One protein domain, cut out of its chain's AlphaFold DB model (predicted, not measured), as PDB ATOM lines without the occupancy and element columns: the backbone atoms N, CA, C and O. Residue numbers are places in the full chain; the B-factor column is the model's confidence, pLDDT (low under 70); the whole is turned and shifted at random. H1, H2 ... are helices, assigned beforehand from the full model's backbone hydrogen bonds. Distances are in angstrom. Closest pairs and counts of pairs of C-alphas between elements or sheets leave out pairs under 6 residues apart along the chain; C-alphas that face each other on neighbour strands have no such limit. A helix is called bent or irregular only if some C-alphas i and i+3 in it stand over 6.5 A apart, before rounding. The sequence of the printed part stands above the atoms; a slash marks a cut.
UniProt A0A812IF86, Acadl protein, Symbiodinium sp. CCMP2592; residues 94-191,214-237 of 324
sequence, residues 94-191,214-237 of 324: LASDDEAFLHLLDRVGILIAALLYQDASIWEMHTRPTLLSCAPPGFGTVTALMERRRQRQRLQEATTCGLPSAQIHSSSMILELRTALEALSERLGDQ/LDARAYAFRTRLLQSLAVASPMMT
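What this domain is: This is residues 94 to 191 and 214 to 237 of the 324 residues of the protein "Acadl protein" of Symbiodinium sp. CCMP2592 (UniProt A0A812IF86). Helix H1 runs through the middle of this domain, with H4 and H5 packed along it in a loose three-helix bundle that goes up and down, each of its helices running against the one before it in the chain. Past the last residues of H1 the chain turns into H2, which crosses that end about perpendicular, and H3 then folds back at a steep tilt to pack on the last part of H1. The printed part has 122 residues with five named helices, H1 to H5 in order along the chain, and no named strand; its class is all helix. It is compact, with a radius of gyration of the C-alphas of 15.4 A, and spans 47 by 32 by 30 A.

Where its parts are: H1, residues 96 to 117, begins at C-alpha 96 (-1.767, 38.516, 88.366) and measures 31.7 A from first to last C-alpha. H2, residues 120 to 134, is 19.5 A long and only just irregular: C-alphas 125 and 128 are 7.0 A apart. H3, residues 140 to 160, starts at C-alpha 140 (-5.695, 34.603, 130.229) and is 30.4 A long. H4, residues 170 to 188, is 26.1 A long. H5, residues 214 to 237, is 32.9 A long and ends at C-alpha 237 (21.083, 42.476, 120.265); it has a kink of 41 degrees near residue 231 and is only just irregular, with C-alphas 231 and 234 6.7 A apart.

How they stand to each other: H1 is the hub, touching the four other helices. With residues 115 to 117 alone it touches H2, about perpendicular at 85 degrees; the closest C-alphas are those of Tyr 117 and Trp 123, 5.7 A apart. H3 touches H1 with residues 148 to 155 alone, at a steep tilt of 47 degrees, opposite ways; the closest C-alphas, of Tyr 117 and Arg 148, are 5.6 A apart. H2 and H3 touch, closest at the C-alphas of Leu 132 and Gly 140, 4.3 A. H4 touches H1 at a shallow tilt of 32 degrees, only just short of steep, opposite ways, closest at the C-alphas of Leu 111 and Leu 177, 6.1 A. H5 touches H1 at a shallow tilt of 32 degrees, the same way, closest at the C-alphas of Leu 105 and Ala 218, 6.7 A. H4 and H5 are near each other; H2 and H4 are apart. Every O i to N i+4 pair is within hydrogen-bond range in H1, H3 and H4, against 9 of 11 in H2 and 18 of 20 in H5.

The domain as a whole: The two C-alphas farthest apart, of Ser 96 and Gly 138, are 47.6 A apart. Residues 192 to 213 are not printed, and C-alphas 191 and 214 are 15.0 A apart across this cut. The links H1 to H2 and H2 to H3 are tight, and H3 to H4 is short. The mean pLDDT of the printed part is 71.5; 49 residues are under 70, among them residues 161 to 171 and 214 to 237.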
ATOM      1  N   LEU A  94      -7.826  41.647  91.255       71.69
ATOM      2  CA  LEU A  94      -6.411  41.978  91.340       71.69
ATOM      3  C   LEU A  94      -5.700  41.538  90.062       71.69
ATOM      4  O   LEU A  94      -6.084  40.545  89.445       71.69
ATOM      5  N   ALA A  95      -4.649  42.261  89.676       76.00
ATOM      6  CA  ALA A  95      -3.782  41.808  88.597       76.00
ATOM      7  C   ALA A  95      -3.017  40.534  89.014       76.00
ATOM      8  O   ALA A  95      -2.809  40.276  90.198       76.00
ATOM      9  N   SER A  96      -2.535  39.738  88.056       74.19
ATOM     10  CA  SER A  96      -1.767  38.516  88.366       74.19
ATOM     11  C   SER A  96      -0.513  38.800  89.217       74.19
ATOM     12  O   SER A  96      -0.189  38.043  90.135       74.19
ATOM     13  N   ASP A  97       0.148  39.937  88.986       71.19
ATOM     14  CA  ASP A  97       1.298  40.377  89.785       71.19
ATOM     15  C   ASP A  97       0.933  40.708  91.239       71.19
ATOM     16  O   ASP A  97       1.741  40.490  92.152       71.19
ATOM     17  N   ASP A  98      -0.288  41.194  91.459       71.56
ATOM     18  CA  ASP A  98      -0.835  41.510  92.774       71.56
ATOM     19  C   ASP A  98      -1.166  40.231  93.549       71.56
ATOM     20  O   ASP A  98      -0.904  40.130  94.749       71.56
ATOM     21  N   GLU A  99      -1.680  39.208  92.866       70.94
ATOM     22  CA  GLU A  99      -1.920  37.892  93.461       70.94
ATOM     23  C   GLU A  99      -0.618  37.255  93.958       70.94
ATOM     24  O   GLU A  99      -0.549  36.789  95.100       70.94
ATOM     25  N   ALA A 100       0.452  37.307  93.157       71.62
ATOM     26  CA  ALA A 100       1.773  36.832  93.567       71.62
ATOM     27  C   ALA A 100       2.292  37.569  94.817       71.62
ATOM     28  O   ALA A 100       2.875  36.963  95.722       71.62
ATOM     29  N   PHE A 101       2.035  38.873  94.918       69.88
ATOM     30  CA  PHE A 101       2.396  39.651  96.099       69.88
ATOM     31  C   PHE A 101       1.521  39.331  97.319       69.88
ATOM     32  O   PHE A 101       2.029  39.270  98.440       69.88
ATOM     33  N   LEU A 102       0.227  39.056  97.137       71.31
ATOM     34  CA  LEU A 102      -0.621  38.563  98.222       71.31
ATOM     35  C   LEU A 102      -0.121  37.227  98.773       71.31
ATOM     36  O   LEU A 102      -0.100  37.049  99.991       71.31
ATOM     37  N   HIS A 103       0.331  36.326  97.904       75.69
ATOM     38  CA  HIS A 103       0.966  35.082  98.327       75.69
ATOM     39  C   HIS A 103       2.242  35.333  99.142       75.69
ATOM     40  O   HIS A 103       2.447  34.685 100.170       75.69
ATOM     41  N   LEU A 104       3.072  36.304  98.740       73.19
ATOM     42  CA  LEU A 104       4.249  36.714  99.511       73.19
ATOM     43  C   LEU A 104       3.860  37.243 100.903       73.19
ATOM     44  O   LEU A 104       4.468  36.860 101.902       73.19
ATOM     45  N   LEU A 105       2.820  38.075 100.987       72.25
ATOM     46  CA  LEU A 105       2.303  38.601 102.252       72.25
ATOM     47  C   LEU A 105       1.772  37.501 103.176       72.25
ATOM     48  O   LEU A 105       2.081  37.490 104.370       72.25
ATOM     49  N   ASP A 106       1.008  36.557 102.632       76.62
ATOM     50  CA  ASP A 106       0.496  35.422 103.396       76.62
ATOM     51  C   ASP A 106       1.653  34.542 103.908       76.62
ATOM     52  O   ASP A 106       1.653  34.153 105.080       76.62
ATOM     53  N   ARG A 107       2.701  34.331 103.095       78.44
ATOM     54  CA  ARG A 107       3.933  33.632 103.508       78.44
ATOM     55  C   ARG A 107       4.650  34.349 104.652       78.44
ATOM     56  O   ARG A 107       4.975  33.719 105.657       78.44
ATOM     57  N   VAL A 108       4.835  35.668 104.559       77.19
ATOM     58  CA  VAL A 108       5.393  36.484 105.655       77.19
ATOM     59  C   VAL A 108       4.545  36.336 106.923       77.19
ATOM     60  O   VAL A 108       5.075  36.168 108.022       77.19
ATOM     61  N   GLY A 109       3.219  36.336 106.786       77.06
ATOM     62  CA  GLY A 109       2.292  36.130 107.894       77.06
ATOM     63  C   GLY A 109       2.449  34.804 108.622       77.06
ATOM     64  O   GLY A 109       2.382  34.777 109.856       77.06
ATOM     65  N   ILE A 110       2.660  33.732 107.861       80.81
ATOM     66  CA  ILE A 110       2.923  32.385 108.366       80.81
ATOM     67  C   ILE A 110       4.251  32.357 109.128       80.81
ATOM     68  O   ILE A 110       4.283  31.874 110.257       80.81
ATOM     69  N   LEU A 111       5.312  32.946 108.572       79.94
ATOM     70  CA  LEU A 111       6.633  32.992 109.211       79.94
ATOM     71  C   LEU A 111       6.613  33.772 110.535       79.94
ATOM     72  O   LEU A 111       7.138  33.299 111.541       79.94
ATOM     73  N   ILE A 112       5.929  34.923 110.585       80.62
ATOM     74  CA  ILE A 112       5.719  35.660 111.844       80.62
ATOM     75  C   ILE A 112       4.952  34.800 112.855       80.62
ATOM     76  O   ILE A 112       5.299  34.768 114.035       80.62
ATOM     77  N   ALA A 113       3.893  34.108 112.422       81.81
ATOM     78  CA  ALA A 113       3.119  33.248 113.314       81.81
ATOM     79  C   ALA A 113       3.958  32.071 113.841       81.81
ATOM     80  O   ALA A 113       3.856  31.732 115.020       81.81
ATOM     81  N   ALA A 114       4.824  31.488 113.014       83.56
ATOM     82  CA  ALA A 114       5.747  30.452 113.449       83.56
ATOM     83  C   ALA A 114       6.698  30.973 114.536       83.56
ATOM     84  O   ALA A 114       6.759  30.385 115.614       83.56
ATOM     85  N   LEU A 115       7.325  32.135 114.328       82.62
ATOM     86  CA  LEU A 115       8.195  32.750 115.336       82.62
ATOM     87  C   LEU A 115       7.459  33.064 116.645       82.62
ATOM     88  O   LEU A 115       7.958  32.752 117.719       82.62
ATOM     89  N   LEU A 116       6.262  33.653 116.577       82.75
ATOM     90  CA  LEU A 116       5.540  34.085 117.779       82.75
ATOM     91  C   LEU A 116       4.941  32.928 118.595       82.75
ATOM     92  O   LEU A 116       4.814  33.059 119.814       82.75
ATOM     93  N   TYR A 117       4.520  31.835 117.948       84.25
ATOM     94  CA  TYR A 117       3.722  30.777 118.589       84.25
ATOM     95  C   TYR A 117       4.423  29.410 118.671       84.25
ATOM     96  O   TYR A 117       4.077  28.602 119.548       84.25
ATOM     97  N   GLN A 118       5.388  29.114 117.792       85.38
ATOM     98  CA  GLN A 118       6.162  27.870 117.869       85.38
ATOM     99  C   GLN A 118       7.387  28.013 118.764       85.38
ATOM    100  O   GLN A 118       7.532  27.177 119.661       85.38
ATOM    101  N   ASP A 119       8.196  29.062 118.572       84.31
ATOM    102  CA  ASP A 119       9.414  29.287 119.357       84.31
ATOM    103  C   ASP A 119       9.066  29.449 120.843       84.31
ATOM    104  O   ASP A 119       8.303  30.335 121.239       84.31
ATOM    105  N   ALA A 120       9.579  28.542 121.676       86.62
ATOM    106  CA  ALA A 120       9.250  28.506 123.096       86.62
ATOM    107  C   ALA A 120       9.762  29.743 123.840       86.62
ATOM    108  O   ALA A 120       9.074  30.233 124.734       86.62
ATOM    109  N   SER A 121      10.921  30.273 123.444       84.88
ATOM    110  CA  SER A 121      11.532  31.427 124.100       84.88
ATOM    111  C   SER A 121      10.740  32.705 123.824       84.88
ATOM    112  O   SER A 121      10.356  33.407 124.759       84.88
ATOM    113  N   ILE A 122      10.397  32.958 122.555       82.50
ATOM    114  CA  ILE A 122       9.582  34.113 122.143       82.50
ATOM    115  C   ILE A 122       8.182  34.008 122.747       82.50
ATOM    116  O   ILE A 122       7.626  35.000 123.233       82.50
ATOM    117  N   TRP A 123       7.617  32.800 122.759       86.88
ATOM    118  CA  TRP A 123       6.315  32.560 123.357       86.88
ATOM    119  C   TRP A 123       6.287  32.911 124.848       86.88
ATOM    120  O   TRP A 123       5.447  33.714 125.248       86.88
ATOM    121  N   GLU A 124       7.181  32.343 125.661       87.94
ATOM    122  CA  GLU A 124       7.158  32.552 127.116       87.94
ATOM    123  C   GLU A 124       7.524  33.986 127.503       87.94
ATOM    124  O   GLU A 124       6.902  34.564 128.393       87.94
ATOM    125  N   MET A 125       8.486  34.588 126.804       82.75
ATOM    126  CA  MET A 125       8.996  35.910 127.164       82.75
ATOM    127  C   MET A 125       8.139  37.058 126.633       82.75
ATOM    128  O   MET A 125       8.124  38.133 127.230       82.75
ATOM    129  N   HIS A 126       7.429  36.863 125.518       80.19
ATOM    130  CA  HIS A 126       6.711  37.949 124.858       80.19
ATOM    131  C   HIS A 126       5.258  37.608 124.526       80.19
ATOM    132  O   HIS A 126       4.346  38.296 125.008       80.19
ATOM    133  N   THR A 127       5.011  36.594 123.696       81.56
ATOM    134  CA  THR A 127       3.668  36.362 123.142       81.56
ATOM    135  C   THR A 127       2.666  36.016 124.241       81.56
ATOM    136  O   THR A 127       1.578  36.593 124.291       81.56
ATOM    137  N   ARG A 128       3.040  35.128 125.171       85.19
ATOM    138  CA  ARG A 128       2.198  34.704 126.290       85.19
ATOM    139  C   ARG A 128       1.885  35.869 127.231       85.19
ATOM    140  O   ARG A 128       0.695  36.138 127.373       85.19
ATOM    141  N   PRO A 129       2.851  36.608 127.819       80.94
ATOM    142  CA  PRO A 129       2.545  37.761 128.670       80.94
ATOM    143  C   PRO A 129       1.627  38.786 128.000       80.94
ATOM    144  O   PRO A 129       0.700  39.290 128.631       80.94
ATOM    145  N   THR A 130       1.832  39.035 126.702       75.94
ATOM    146  CA  THR A 130       0.980  39.949 125.931       75.94
ATOM    147  C   THR A 130      -0.447  39.415 125.840       75.94
ATOM    148  O   THR A 130      -1.392  40.133 126.142       75.94
ATOM    149  N   LEU A 131      -0.641  38.143 125.484       75.69
ATOM    150  CA  LEU A 131      -1.981  37.547 125.423       75.69
ATOM    151  C   LEU A 131      -2.655  37.475 126.799       75.69
ATOM    152  O   LEU A 131      -3.865  37.681 126.893       75.69
ATOM    153  N   LEU A 132      -1.886  37.221 127.860       80.75
ATOM    154  CA  LEU A 132      -2.380  37.230 129.235       80.75
ATOM    155  C   LEU A 132      -2.887  38.617 129.641       80.75
ATOM    156  O   LEU A 132      -3.949  38.700 130.253       80.75
ATOM    157  N   SER A 133      -2.183  39.693 129.270       72.00
ATOM    158  CA  SER A 133      -2.630  41.061 129.567       72.00
ATOM    159  C   SER A 133      -3.854  41.470 128.741       72.00
ATOM    160  O   SER A 133      -4.683  42.249 129.209       72.00
ATOM    161  N   CYS A 134      -4.007  40.925 127.529       65.12
ATOM    162  CA  CYS A 134      -5.175  41.159 126.675       65.12
ATOM    163  C   CYS A 134      -6.454  40.489 127.202       65.12
ATOM    164  O   CYS A 134      -7.568  40.897 126.873       65.12
ATOM    165  N   ALA A 135      -6.308  39.408 127.962       65.38
ATOM    166  CA  ALA A 135      -7.428  38.599 128.397       65.38
ATOM    167  C   ALA A 135      -8.041  39.122 129.707       65.38
ATOM    168  O   ALA A 135      -7.366  39.764 130.513       65.38
ATOM    169  N   PRO A 136      -9.325  38.827 129.974       63.41
ATOM    170  CA  PRO A 136      -9.894  39.121 131.276       63.41
ATOM    171  C   PRO A 136      -9.187  38.341 132.391       63.41
ATOM    172  O   PRO A 136      -8.694  37.227 132.153       63.41
ATOM    173  N   PRO A 137      -9.226  38.873 133.626       68.69
ATOM    174  CA  PRO A 137      -8.753  38.162 134.805       68.69
ATOM    175  C   PRO A 137      -9.344  36.747 134.877       68.69
ATOM    176  O   PRO A 137     -10.536  36.552 134.646       68.69
ATOM    177  N   GLY A 138      -8.495  35.755 135.154       74.31
ATOM    178  CA  GLY A 138      -8.888  34.345 135.278       74.31
ATOM    179  C   GLY A 138      -8.967  33.547 133.968       74.31
ATOM    180  O   GLY A 138      -8.897  32.325 134.013       74.31
ATOM    181  N   PHE A 139      -9.034  34.196 132.797       73.56
ATOM    182  CA  PHE A 139      -9.151  33.502 131.499       73.56
ATOM    183  C   PHE A 139      -7.905  33.592 130.615       73.56
ATOM    184  O   PHE A 139      -7.845  32.941 129.567       73.56
ATOM    185  N   GLY A 140      -6.904  34.377 131.020       76.25
ATOM    186  CA  GLY A 140      -5.695  34.603 130.229       76.25
ATOM    187  C   GLY A 140      -4.969  33.327 129.850       76.25
ATOM    188  O   GLY A 140      -4.729  33.104 128.665       76.25
ATOM    189  N   THR A 141      -4.670  32.462 130.819       81.00
ATOM    190  CA  THR A 141      -3.882  31.247 130.570       81.00
ATOM    191  C   THR A 141      -4.565  30.327 129.566       81.00
ATOM    192  O   THR A 141      -3.937  29.900 128.601       81.00
ATOM    193  N   VAL A 142      -5.869  30.091 129.733       81.88
ATOM    194  CA  VAL A 142      -6.652  29.255 128.811       81.88
ATOM    195  C   VAL A 142      -6.683  29.877 127.416       81.88
ATOM    196  O   VAL A 142      -6.449  29.184 126.431       81.88
ATOM    197  N   THR A 143      -6.911  31.190 127.324       75.81
ATOM    198  CA  THR A 143      -6.962  31.909 126.042       75.81
ATOM    199  C   THR A 143      -5.621  31.843 125.311       75.81
ATOM    200  O   THR A 143      -5.582  31.525 124.125       75.81
ATOM    201  N   ALA A 144      -4.516  32.082 126.022       81.69
ATOM    202  CA  ALA A 144      -3.172  32.014 125.466       81.69
ATOM    203  C   ALA A 144      -2.843  30.595 124.973       81.69
ATOM    204  O   ALA A 144      -2.415  30.429 123.833       81.69
ATOM    205  N   LEU A 145      -3.103  29.562 125.782       85.69
ATOM    206  CA  LEU A 145      -2.856  28.170 125.393       85.69
ATOM    207  C   LEU A 145      -3.709  27.740 124.194       85.69
ATOM    208  O   LEU A 145      -3.193  27.122 123.262       85.69
ATOM    209  N   MET A 146      -4.998  28.089 124.186       81.81
ATOM    210  CA  MET A 146      -5.887  27.785 123.065       81.81
ATOM    211  C   MET A 146      -5.421  28.457 121.776       81.81
ATOM    212  O   MET A 146      -5.385  27.807 120.730       81.81
ATOM    213  N   GLU A 147      -5.025  29.730 121.841       81.50
ATOM    214  CA  GLU A 147      -4.516  30.433 120.667       81.50
ATOM    215  C   GLU A 147      -3.187  29.829 120.196       81.50
ATOM    216  O   GLU A 147      -3.024  29.596 119.000       81.50
ATOM    217  N   ARG A 148      -2.280  29.454 121.111       86.31
ATOM    218  CA  ARG A 148      -1.030  28.759 120.757       86.31
ATOM    219  C   ARG A 148      -1.291  27.448 120.025       86.31
ATOM    220  O   ARG A 148      -0.701  27.213 118.973       86.31
ATOM    221  N   ARG A 149      -2.187  26.605 120.548       85.94
ATOM    222  CA  ARG A 149      -2.550  25.325 119.916       85.94
ATOM    223  C   ARG A 149      -3.151  25.530 118.538       85.94
ATOM    224  O   ARG A 149      -2.734  24.887 117.583       85.94
ATOM    225  N   ARG A 150      -4.087  26.468 118.422       83.62
ATOM    226  CA  ARG A 150      -4.749  26.784 117.158       83.62
ATOM    227  C   ARG A 150      -3.772  27.297 116.103       83.62
ATOM    228  O   ARG A 150      -3.866  26.891 114.949       83.62
ATOM    229  N   GLN A 151      -2.838  28.171 116.476       84.62
ATOM    230  CA  GLN A 151      -1.812  28.657 115.550       84.62
ATOM    231  C   GLN A 151      -0.840  27.538 115.162       84.62
ATOM    232  O   GLN A 151      -0.535  27.394 113.984       84.62
ATOM    233  N   ARG A 152      -0.428  26.679 116.105       86.19
ATOM    234  CA  ARG A 152       0.387  25.492 115.797       86.19
ATOM    235  C   ARG A 152      -0.302  24.554 114.806       86.19
ATOM    236  O   ARG A 152       0.335  24.148 113.842       86.19
ATOM    237  N   GLN A 153      -1.593  24.282 114.992       85.75
ATOM    238  CA  GLN A 153      -2.373  23.462 114.065       85.75
ATOM    239  C   GLN A 153      -2.432  24.088 112.662       85.75
ATOM    240  O   GLN A 153      -2.142  23.421 111.677       85.75
ATOM    241  N   ARG A 154      -2.717  25.393 112.562       81.94
ATOM    242  CA  ARG A 154      -2.720  26.109 111.273       81.94
ATOM    243  C   ARG A 154      -1.372  26.071 110.567       81.94
ATOM    244  O   ARG A 154      -1.317  25.978 109.348       81.94
ATOM    245  N   LEU A 155      -0.286  26.170 111.327       83.31
ATOM    246  CA  LEU A 155       1.064  26.085 110.781       83.31
ATOM    247  C   LEU A 155       1.369  24.673 110.274       83.31
ATOM    248  O   LEU A 155       1.982  24.538 109.221       83.31
ATOM    249  N   GLN A 156       0.908  23.629 110.965       83.06
ATOM    250  CA  GLN A 156       1.008  22.249 110.480       83.06
ATOM    251  C   GLN A 156       0.227  22.048 109.174       83.06
ATOM    252  O   GLN A 156       0.780  21.506 108.222       83.06
ATOM    253  N   GLU A 157      -1.003  22.562 109.090       81.56
ATOM    254  CA  GLU A 157      -1.819  22.536 107.864       81.56
ATOM    255  C   GLU A 157      -1.143  23.303 106.709       81.56
ATOM    256  O   GLU A 157      -1.115  22.839 105.569       81.56
ATOM    257  N   ALA A 158      -0.522  24.451 106.995       74.81
ATOM    258  CA  ALA A 158       0.236  25.207 105.997       74.81
ATOM    259  C   ALA A 158       1.493  24.453 105.520       74.81
ATOM    260  O   ALA A 158       1.855  24.518 104.347       74.81
ATOM    261  N   THR A 159       2.126  23.696 106.417       71.56
ATOM    262  CA  THR A 159       3.313  22.880 106.123       71.56
ATOM    263  C   THR A 159       2.968  21.719 105.186       71.56
ATOM    264  O   THR A 159       3.697  21.450 104.234       71.56
ATOM    265  N   THR A 160       1.814  21.070 105.381       71.12
ATOM    266  CA  THR A 160       1.342  19.997 104.488       71.12
ATOM    267  C   THR A 160       1.063  20.462 103.056       71.12
ATOM    268  O   THR A 160       1.086  19.646 102.141       71.12
ATOM    269  N   CYS A 161       0.872  21.766 102.839       61.62
ATOM    270  CA  CYS A 161       0.638  22.362 101.523       61.62
ATOM    271  C   CYS A 161       1.924  22.822 100.804       61.62
ATOM    272  O   CYS A 161       1.841  23.599  99.855       61.62
ATOM    273  N   GLY A 162       3.105  22.357 101.230       58.88
ATOM    274  CA  GLY A 162       4.369  22.592 100.517       58.88
ATOM    275  C   GLY A 162       5.249  23.706 101.086       58.88
ATOM    276  O   GLY A 162       6.218  24.103 100.443       58.88
ATOM    277  N   LEU A 163       4.954  24.197 102.293       59.09
ATOM    278  CA  LEU A 163       5.914  24.997 103.056       59.09
ATOM    279  C   LEU A 163       6.910  24.067 103.771       59.09
ATOM    280  O   LEU A 163       6.526  22.970 104.184       59.09
ATOM    281  N   PRO A 164       8.187  24.464 103.905       54.69
ATOM    282  CA  PRO A 164       9.214  23.598 104.471       54.69
ATOM    283  C   PRO A 164       8.828  23.091 105.873       54.69
ATOM    284  O   PRO A 164       8.282  23.815 106.704       54.69
ATOM    285  N   SER A 165       9.073  21.797 106.097       49.00
ATOM    286  CA  SER A 165       8.656  21.042 107.284       49.00
ATOM    287  C   SER A 165       9.136  21.668 108.596       49.00
ATOM    288  O   SER A 165      10.305  22.017 108.716       49.00
ATOM    289  N   ALA A 166       8.241  21.721 109.590       48.81
ATOM    290  CA  ALA A 166       8.325  22.325 110.929       48.81
ATOM    291  C   ALA A 166       9.490  21.886 111.859       48.81
ATOM    292  O   ALA A 166       9.432  22.113 113.066       48.81
ATOM    293  N   GLN A 167      10.564  21.294 111.328       48.44
ATOM    294  CA  GLN A 167      11.880  21.195 111.985       48.44
ATOM    295  C   GLN A 167      12.845  22.306 111.536       48.44
ATOM    296  O   GLN A 167      14.068  22.204 111.687       48.44
ATOM    297  N   ILE A 168      12.308  23.388 110.977       53.34
ATOM    298  CA  ILE A 168      13.087  24.569 110.628       53.34
ATOM    299  C   ILE A 168      13.619  25.167 111.929       53.34
ATOM    300  O   ILE A 168      12.865  25.632 112.781       53.34
ATOM    301  N   HIS A 169      14.933  25.112 112.102       61.62
ATOM    302  CA  HIS A 169      15.606  25.783 113.200       61.62
ATOM    303  C   HIS A 169      15.223  27.270 113.163       61.62
ATOM    304  O   HIS A 169      15.107  27.844 112.080       61.62
ATOM    305  N   SER A 170      15.037  27.918 114.320       64.69
ATOM    306  CA  SER A 170      14.636  29.336 114.384       64.69
ATOM    307  C   SER A 170      15.502  30.236 113.483       64.69
ATOM    308  O   SER A 170      15.012  31.214 112.925       64.69
ATOM    309  N   SER A 171      16.766  29.861 113.253       67.88
ATOM    310  CA  SER A 171      17.692  30.518 112.328       67.88
ATOM    311  C   SER A 171      17.250  30.521 110.858       67.88
ATOM    312  O   SER A 171      17.337  31.568 110.217       67.88
ATOM    313  N   SER A 172      16.766  29.406 110.302       70.75
ATOM    314  CA  SER A 172      16.329  29.353 108.900       70.75
ATOM    315  C   SER A 172      14.979  30.036 108.690       70.75
ATOM    316  O   SER A 172      14.812  30.699 107.672       70.75
ATOM    317  N   MET A 173      14.070  29.997 109.673       71.31
ATOM    318  CA  MET A 173      12.833  30.795 109.623       71.31
ATOM    319  C   MET A 173      13.117  32.298 109.631       71.31
ATOM    320  O   MET A 173      12.461  33.050 108.917       71.31
ATOM    321  N   ILE A 174      14.095  32.749 110.422       72.81
ATOM    322  CA  ILE A 174      14.509  34.159 110.445       72.81
ATOM    323  C   ILE A 174      15.119  34.562 109.101       72.81
ATOM    324  O   ILE A 174      14.833  35.655 108.614       72.81
ATOM    325  N   LEU A 175      15.940  33.700 108.494       76.44
ATOM    326  CA  LEU A 175      16.547  33.979 107.194       76.44
ATOM    327  C   LEU A 175      15.492  34.025 106.083       76.44
ATOM    328  O   LEU A 175      15.481  34.971 105.306       76.44
ATOM    329  N   GLU A 176      14.554  33.079 106.067       79.81
ATOM    330  CA  GLU A 176      13.434  33.083 105.122       79.81
ATOM    331  C   GLU A 176      12.528  34.302 105.323       79.81
ATOM    332  O   GLU A 176      12.134  34.947 104.352       79.81
ATOM    333  N   LEU A 177      12.241  34.669 106.577       77.81
ATOM    334  CA  LEU A 177      11.492  35.882 106.890       77.81
ATOM    335  C   LEU A 177      12.233  37.116 106.389       77.81
ATOM    336  O   LEU A 177      11.604  38.004 105.828       77.81
ATOM    337  N   ARG A 178      13.556  37.170 106.562       74.88
ATOM    338  CA  ARG A 178      14.386  38.260 106.056       74.88
ATOM    339  C   ARG A 178      14.334  38.345 104.531       74.88
ATOM    340  O   ARG A 178      14.107  39.430 104.022       74.88
ATOM    341  N   THR A 179      14.466  37.234 103.813       78.00
ATOM    342  CA  THR A 179      14.375  37.229 102.344       78.00
ATOM    343  C   THR A 179      12.981  37.629 101.865       78.00
ATOM    344  O   THR A 179      12.843  38.436 100.951       78.00
ATOM    345  N   ALA A 180      11.930  37.116 102.508       74.75
ATOM    346  CA  ALA A 180      10.556  37.491 102.187       74.75
ATOM    347  C   ALA A 180      10.291  38.976 102.484       74.75
ATOM    348  O   ALA A 180       9.532  39.628 101.773       74.75
ATOM    349  N   LEU A 181      10.942  39.518 103.514       69.69
ATOM    350  CA  LEU A 181      10.911  40.933 103.855       69.69
ATOM    351  C   LEU A 181      11.672  41.815 102.882       69.69
ATOM    352  O   LEU A 181      11.177  42.885 102.553       69.69
ATOM    353  N   GLU A 182      12.850  41.382 102.448       72.88
ATOM    354  CA  GLU A 182      13.649  42.067 101.436       72.88
ATOM    355  C   GLU A 182      12.847  42.131 100.130       72.88
ATOM    356  O   GLU A 182      12.577  43.230  99.654       72.88
ATOM    357  N   ALA A 183      12.290  41.008  99.664       71.81
ATOM    358  CA  ALA A 183      11.406  40.964  98.494       71.81
ATOM    359  C   ALA A 183      10.152  41.849  98.648       71.81
ATOM    360  O   ALA A 183       9.700  42.493  97.700       71.81
ATOM    361  N   LEU A 184       9.581  41.908  99.854       68.44
ATOM    362  CA  LEU A 184       8.443  42.773 100.162       68.44
ATOM    363  C   LEU A 184       8.842  44.252 100.184       68.44
ATOM    364  O   LEU A 184       8.068  45.091  99.737       68.44
ATOM    365  N   SER A 185      10.038  44.578 100.677       67.44
ATOM    366  CA  SER A 185      10.576  45.939 100.673       67.44
ATOM    367  C   SER A 185      10.951  46.408  99.270       67.44
ATOM    368  O   SER A 185      10.634  47.538  98.923       67.44
ATOM    369  N   GLU A 186      11.517  45.533  98.436       69.56
ATOM    370  CA  GLU A 186      11.815  45.810  97.029       69.56
ATOM    371  C   GLU A 186      10.534  46.106  96.251       69.56
ATOM    372  O   GLU A 186      10.471  47.088  95.515       69.56
ATOM    373  N   ARG A 187       9.480  45.304  96.463       65.25
ATOM    374  CA  ARG A 187       8.184  45.525  95.808       65.25
ATOM    375  C   ARG A 187       7.424  46.741  96.332       65.25
ATOM    376  O   ARG A 187       6.725  47.379  95.556       65.25
ATOM    377  N   LEU A 188       7.539  47.067  97.620       62.56
ATOM    378  CA  LEU A 188       6.942  48.289  98.171       62.56
ATOM    379  C   LEU A 188       7.762  49.550  97.838       62.56
ATOM    380  O   LEU A 188       7.226  50.654  97.880       62.56
ATOM    381  N   GLY A 189       9.043  49.398  97.499       62.66
ATOM    382  CA  GLY A 189       9.982  50.499  97.307       62.66
ATOM    383  C   GLY A 189      10.207  51.352  98.566       62.66
ATOM    384  O   GLY A 189       9.616  51.141  99.628       62.66
ATOM    385  N   ASP A 190      11.034  52.394  98.427       50.78
ATOM    386  CA  ASP A 190      11.231  53.447  99.445       50.78
ATOM    387  C   ASP A 190      10.043  54.413  99.550       50.78
ATOM    388  O   ASP A 190      10.058  55.380 100.327       50.78
ATOM    389  N   GLN A 191       8.980  54.163  98.783       45.00
ATOM    390  CA  GLN A 191       7.758  54.927  98.892       45.00
ATOM    391  C   GLN A 191       7.160  54.668 100.270       45.00
ATOM    392  O   GLN A 191       6.544  53.650 100.588       45.00
ATOM    393  N   LEU A 214      -4.642  45.230  98.054       59.91
ATOM    394  CA  LEU A 214      -3.273  44.773  98.217       59.91
ATOM    395  C   LEU A 214      -2.447  45.719  99.093       59.91
ATOM    396  O   LEU A 214      -1.788  45.256 100.026       59.91
ATOM    397  N   ASP A 215      -2.575  47.026  98.887       64.88
ATOM    398  CA  ASP A 215      -1.852  48.035  99.666       64.88
ATOM    399  C   ASP A 215      -2.242  47.993 101.152       64.88
ATOM    400  O   ASP A 215      -1.391  48.028 102.049       64.88
ATOM    401  N   ALA A 216      -3.540  47.825 101.428       64.12
ATOM    402  CA  ALA A 216      -4.053  47.694 102.791       64.12
ATOM    403  C   ALA A 216      -3.481  46.466 103.515       64.12
ATOM    404  O   ALA A 216      -3.132  46.534 104.699       64.12
ATOM    405  N   ARG A 217      -3.344  45.341 102.804       66.19
ATOM    406  CA  ARG A 217      -2.726  44.125 103.346       66.19
ATOM    407  C   ARG A 217      -1.229  44.296 103.558       66.19
ATOM    408  O   ARG A 217      -0.731  43.923 104.619       66.19
ATOM    409  N   ALA A 218      -0.518  44.881 102.598       64.25
ATOM    410  CA  ALA A 218       0.916  45.120 102.707       64.25
ATOM    411  C   ALA A 218       1.258  45.937 103.954       64.25
ATOM    412  O   ALA A 218       2.140  45.580 104.738       64.25
ATOM    413  N   TYR A 219       0.482  46.995 104.191       66.62
ATOM    414  CA  TYR A 219       0.636  47.848 105.357       66.62
ATOM    415  C   TYR A 219       0.319  47.121 106.666       66.62
ATOM    416  O   TYR A 219       1.026  47.286 107.664       66.62
ATOM    417  N   ALA A 220      -0.725  46.291 106.673       65.19
ATOM    418  CA  ALA A 220      -1.085  45.486 107.829       65.19
ATOM    419  C   ALA A 220       0.055  44.557 108.261       65.19
ATOM    420  O   ALA A 220       0.404  44.490 109.445       65.19
ATOM    421  N   PHE A 221       0.672  43.890 107.285       66.62
ATOM    422  CA  PHE A 221       1.828  43.033 107.508       66.62
ATOM    423  C   PHE A 221       3.049  43.825 107.944       66.62
ATOM    424  O   PHE A 221       3.643  43.477 108.959       66.62
ATOM    425  N   ARG A 222       3.374  44.933 107.270       65.38
ATOM    426  CA  ARG A 222       4.472  45.820 107.672       65.38
ATOM    427  C   ARG A 222       4.301  46.319 109.107       65.38
ATOM    428  O   ARG A 222       5.250  46.283 109.878       65.38
ATOM    429  N   THR A 223       3.096  46.730 109.495       62.94
ATOM    430  CA  THR A 223       2.801  47.206 110.856       62.94
ATOM    431  C   THR A 223       2.994  46.094 111.880       62.94
ATOM    432  O   THR A 223       3.679  46.292 112.884       62.94
ATOM    433  N   ARG A 224       2.449  44.901 111.611       66.50
ATOM    434  CA  ARG A 224       2.626  43.723 112.471       66.50
ATOM    435  C   ARG A 224       4.097  43.347 112.607       66.50
ATOM    436  O   ARG A 224       4.547  42.966 113.684       66.50
ATOM    437  N   LEU A 225       4.839  43.460 111.518       64.94
ATOM    438  CA  LEU A 225       6.231  43.071 111.447       64.94
ATOM    439  C   LEU A 225       7.133  44.081 112.148       64.94
ATOM    440  O   LEU A 225       7.960  43.669 112.947       64.94
ATOM    441  N   LEU A 226       6.919  45.384 111.959       65.50
ATOM    442  CA  LEU A 226       7.605  46.426 112.726       65.50
ATOM    443  C   LEU A 226       7.307  46.306 114.223       65.50
ATOM    444  O   LEU A 226       8.213  46.474 115.030       65.50
ATOM    445  N   GLN A 227       6.075  45.961 114.605       65.50
ATOM    446  CA  GLN A 227       5.742  45.693 116.006       65.50
ATOM    447  C   GLN A 227       6.456  44.442 116.528       65.50
ATOM    448  O   GLN A 227       7.031  44.482 117.611       65.50
ATOM    449  N   SER A 228       6.479  43.357 115.752       61.69
ATOM    450  CA  SER A 228       7.149  42.108 116.140       61.69
ATOM    451  C   SER A 228       8.669  42.292 116.234       61.69
ATOM    452  O   SER A 228       9.290  41.837 117.190       61.69
ATOM    453  N   LEU A 229       9.268  43.018 115.284       62.62
ATOM    454  CA  LEU A 229      10.692  43.348 115.268       62.62
ATOM    455  C   LEU A 229      11.066  44.333 116.368       62.62
ATOM    456  O   LEU A 229      12.082  44.124 117.013       62.62
ATOM    457  N   ALA A 230      10.267  45.367 116.641       61.78
ATOM    458  CA  ALA A 230      10.547  46.297 117.735       61.78
ATOM    459  C   ALA A 230      10.615  45.582 119.093       61.78
ATOM    460  O   ALA A 230      11.376  45.997 119.965       61.78
ATOM    461  N   VAL A 231       9.863  44.489 119.265       56.97
ATOM    462  CA  VAL A 231       9.936  43.681 120.485       56.97
ATOM    463  C   VAL A 231      11.042  42.620 120.430       56.97
ATOM    464  O   VAL A 231      11.689  42.373 121.444       56.97
ATOM    465  N   ALA A 232      11.333  42.043 119.261       52.75
ATOM    466  CA  ALA A 232      12.429  41.083 119.098       52.75
ATOM    467  C   ALA A 232      13.830  41.735 119.068       52.75
ATOM    468  O   ALA A 232      14.818  41.095 119.423       52.75
ATOM    469  N   SER A 233      13.942  43.005 118.672       49.16
ATOM    470  CA  SER A 233      15.210  43.724 118.482       49.16
ATOM    471  C   SER A 233      16.077  43.822 119.746       49.16
ATOM    472  O   SER A 233      17.273  43.565 119.619       49.16
ATOM    473  N   PRO A 234      15.555  44.128 120.956       54.47
ATOM    474  CA  PRO A 234      16.371  44.086 122.174       54.47
ATOM    475  C   PRO A 234      16.830  42.666 122.556       54.47
ATOM    476  O   PRO A 234      17.843  42.509 123.233       54.47
ATOM    477  N   MET A 235      16.133  41.617 122.101       47.97
ATOM    478  CA  MET A 235      16.563  40.229 122.308       47.97
ATOM    479  C   MET A 235      17.631  39.798 121.296       47.97
ATOM    480  O   MET A 235      18.603  39.146 121.675       47.97
ATOM    481  N   MET A 236      17.513  40.202 120.028       42.53
ATOM    482  CA  MET A 236      18.519  39.886 119.006       42.53
ATOM    483  C   MET A 236      19.851  40.617 119.226       42.53
ATOM    484  O   MET A 236      20.904  40.078 118.880       42.53
ATOM    485  N   THR A 237      19.844  41.803 119.843       46.75
ATOM    486  CA  THR A 237      21.083  42.476 120.265       46.75
ATOM    487  C   THR A 237      21.732  41.792 121.469       46.75
ATOM    488  O   THR A 237      22.955  41.697 121.508       46.75
TER     489      THR A 237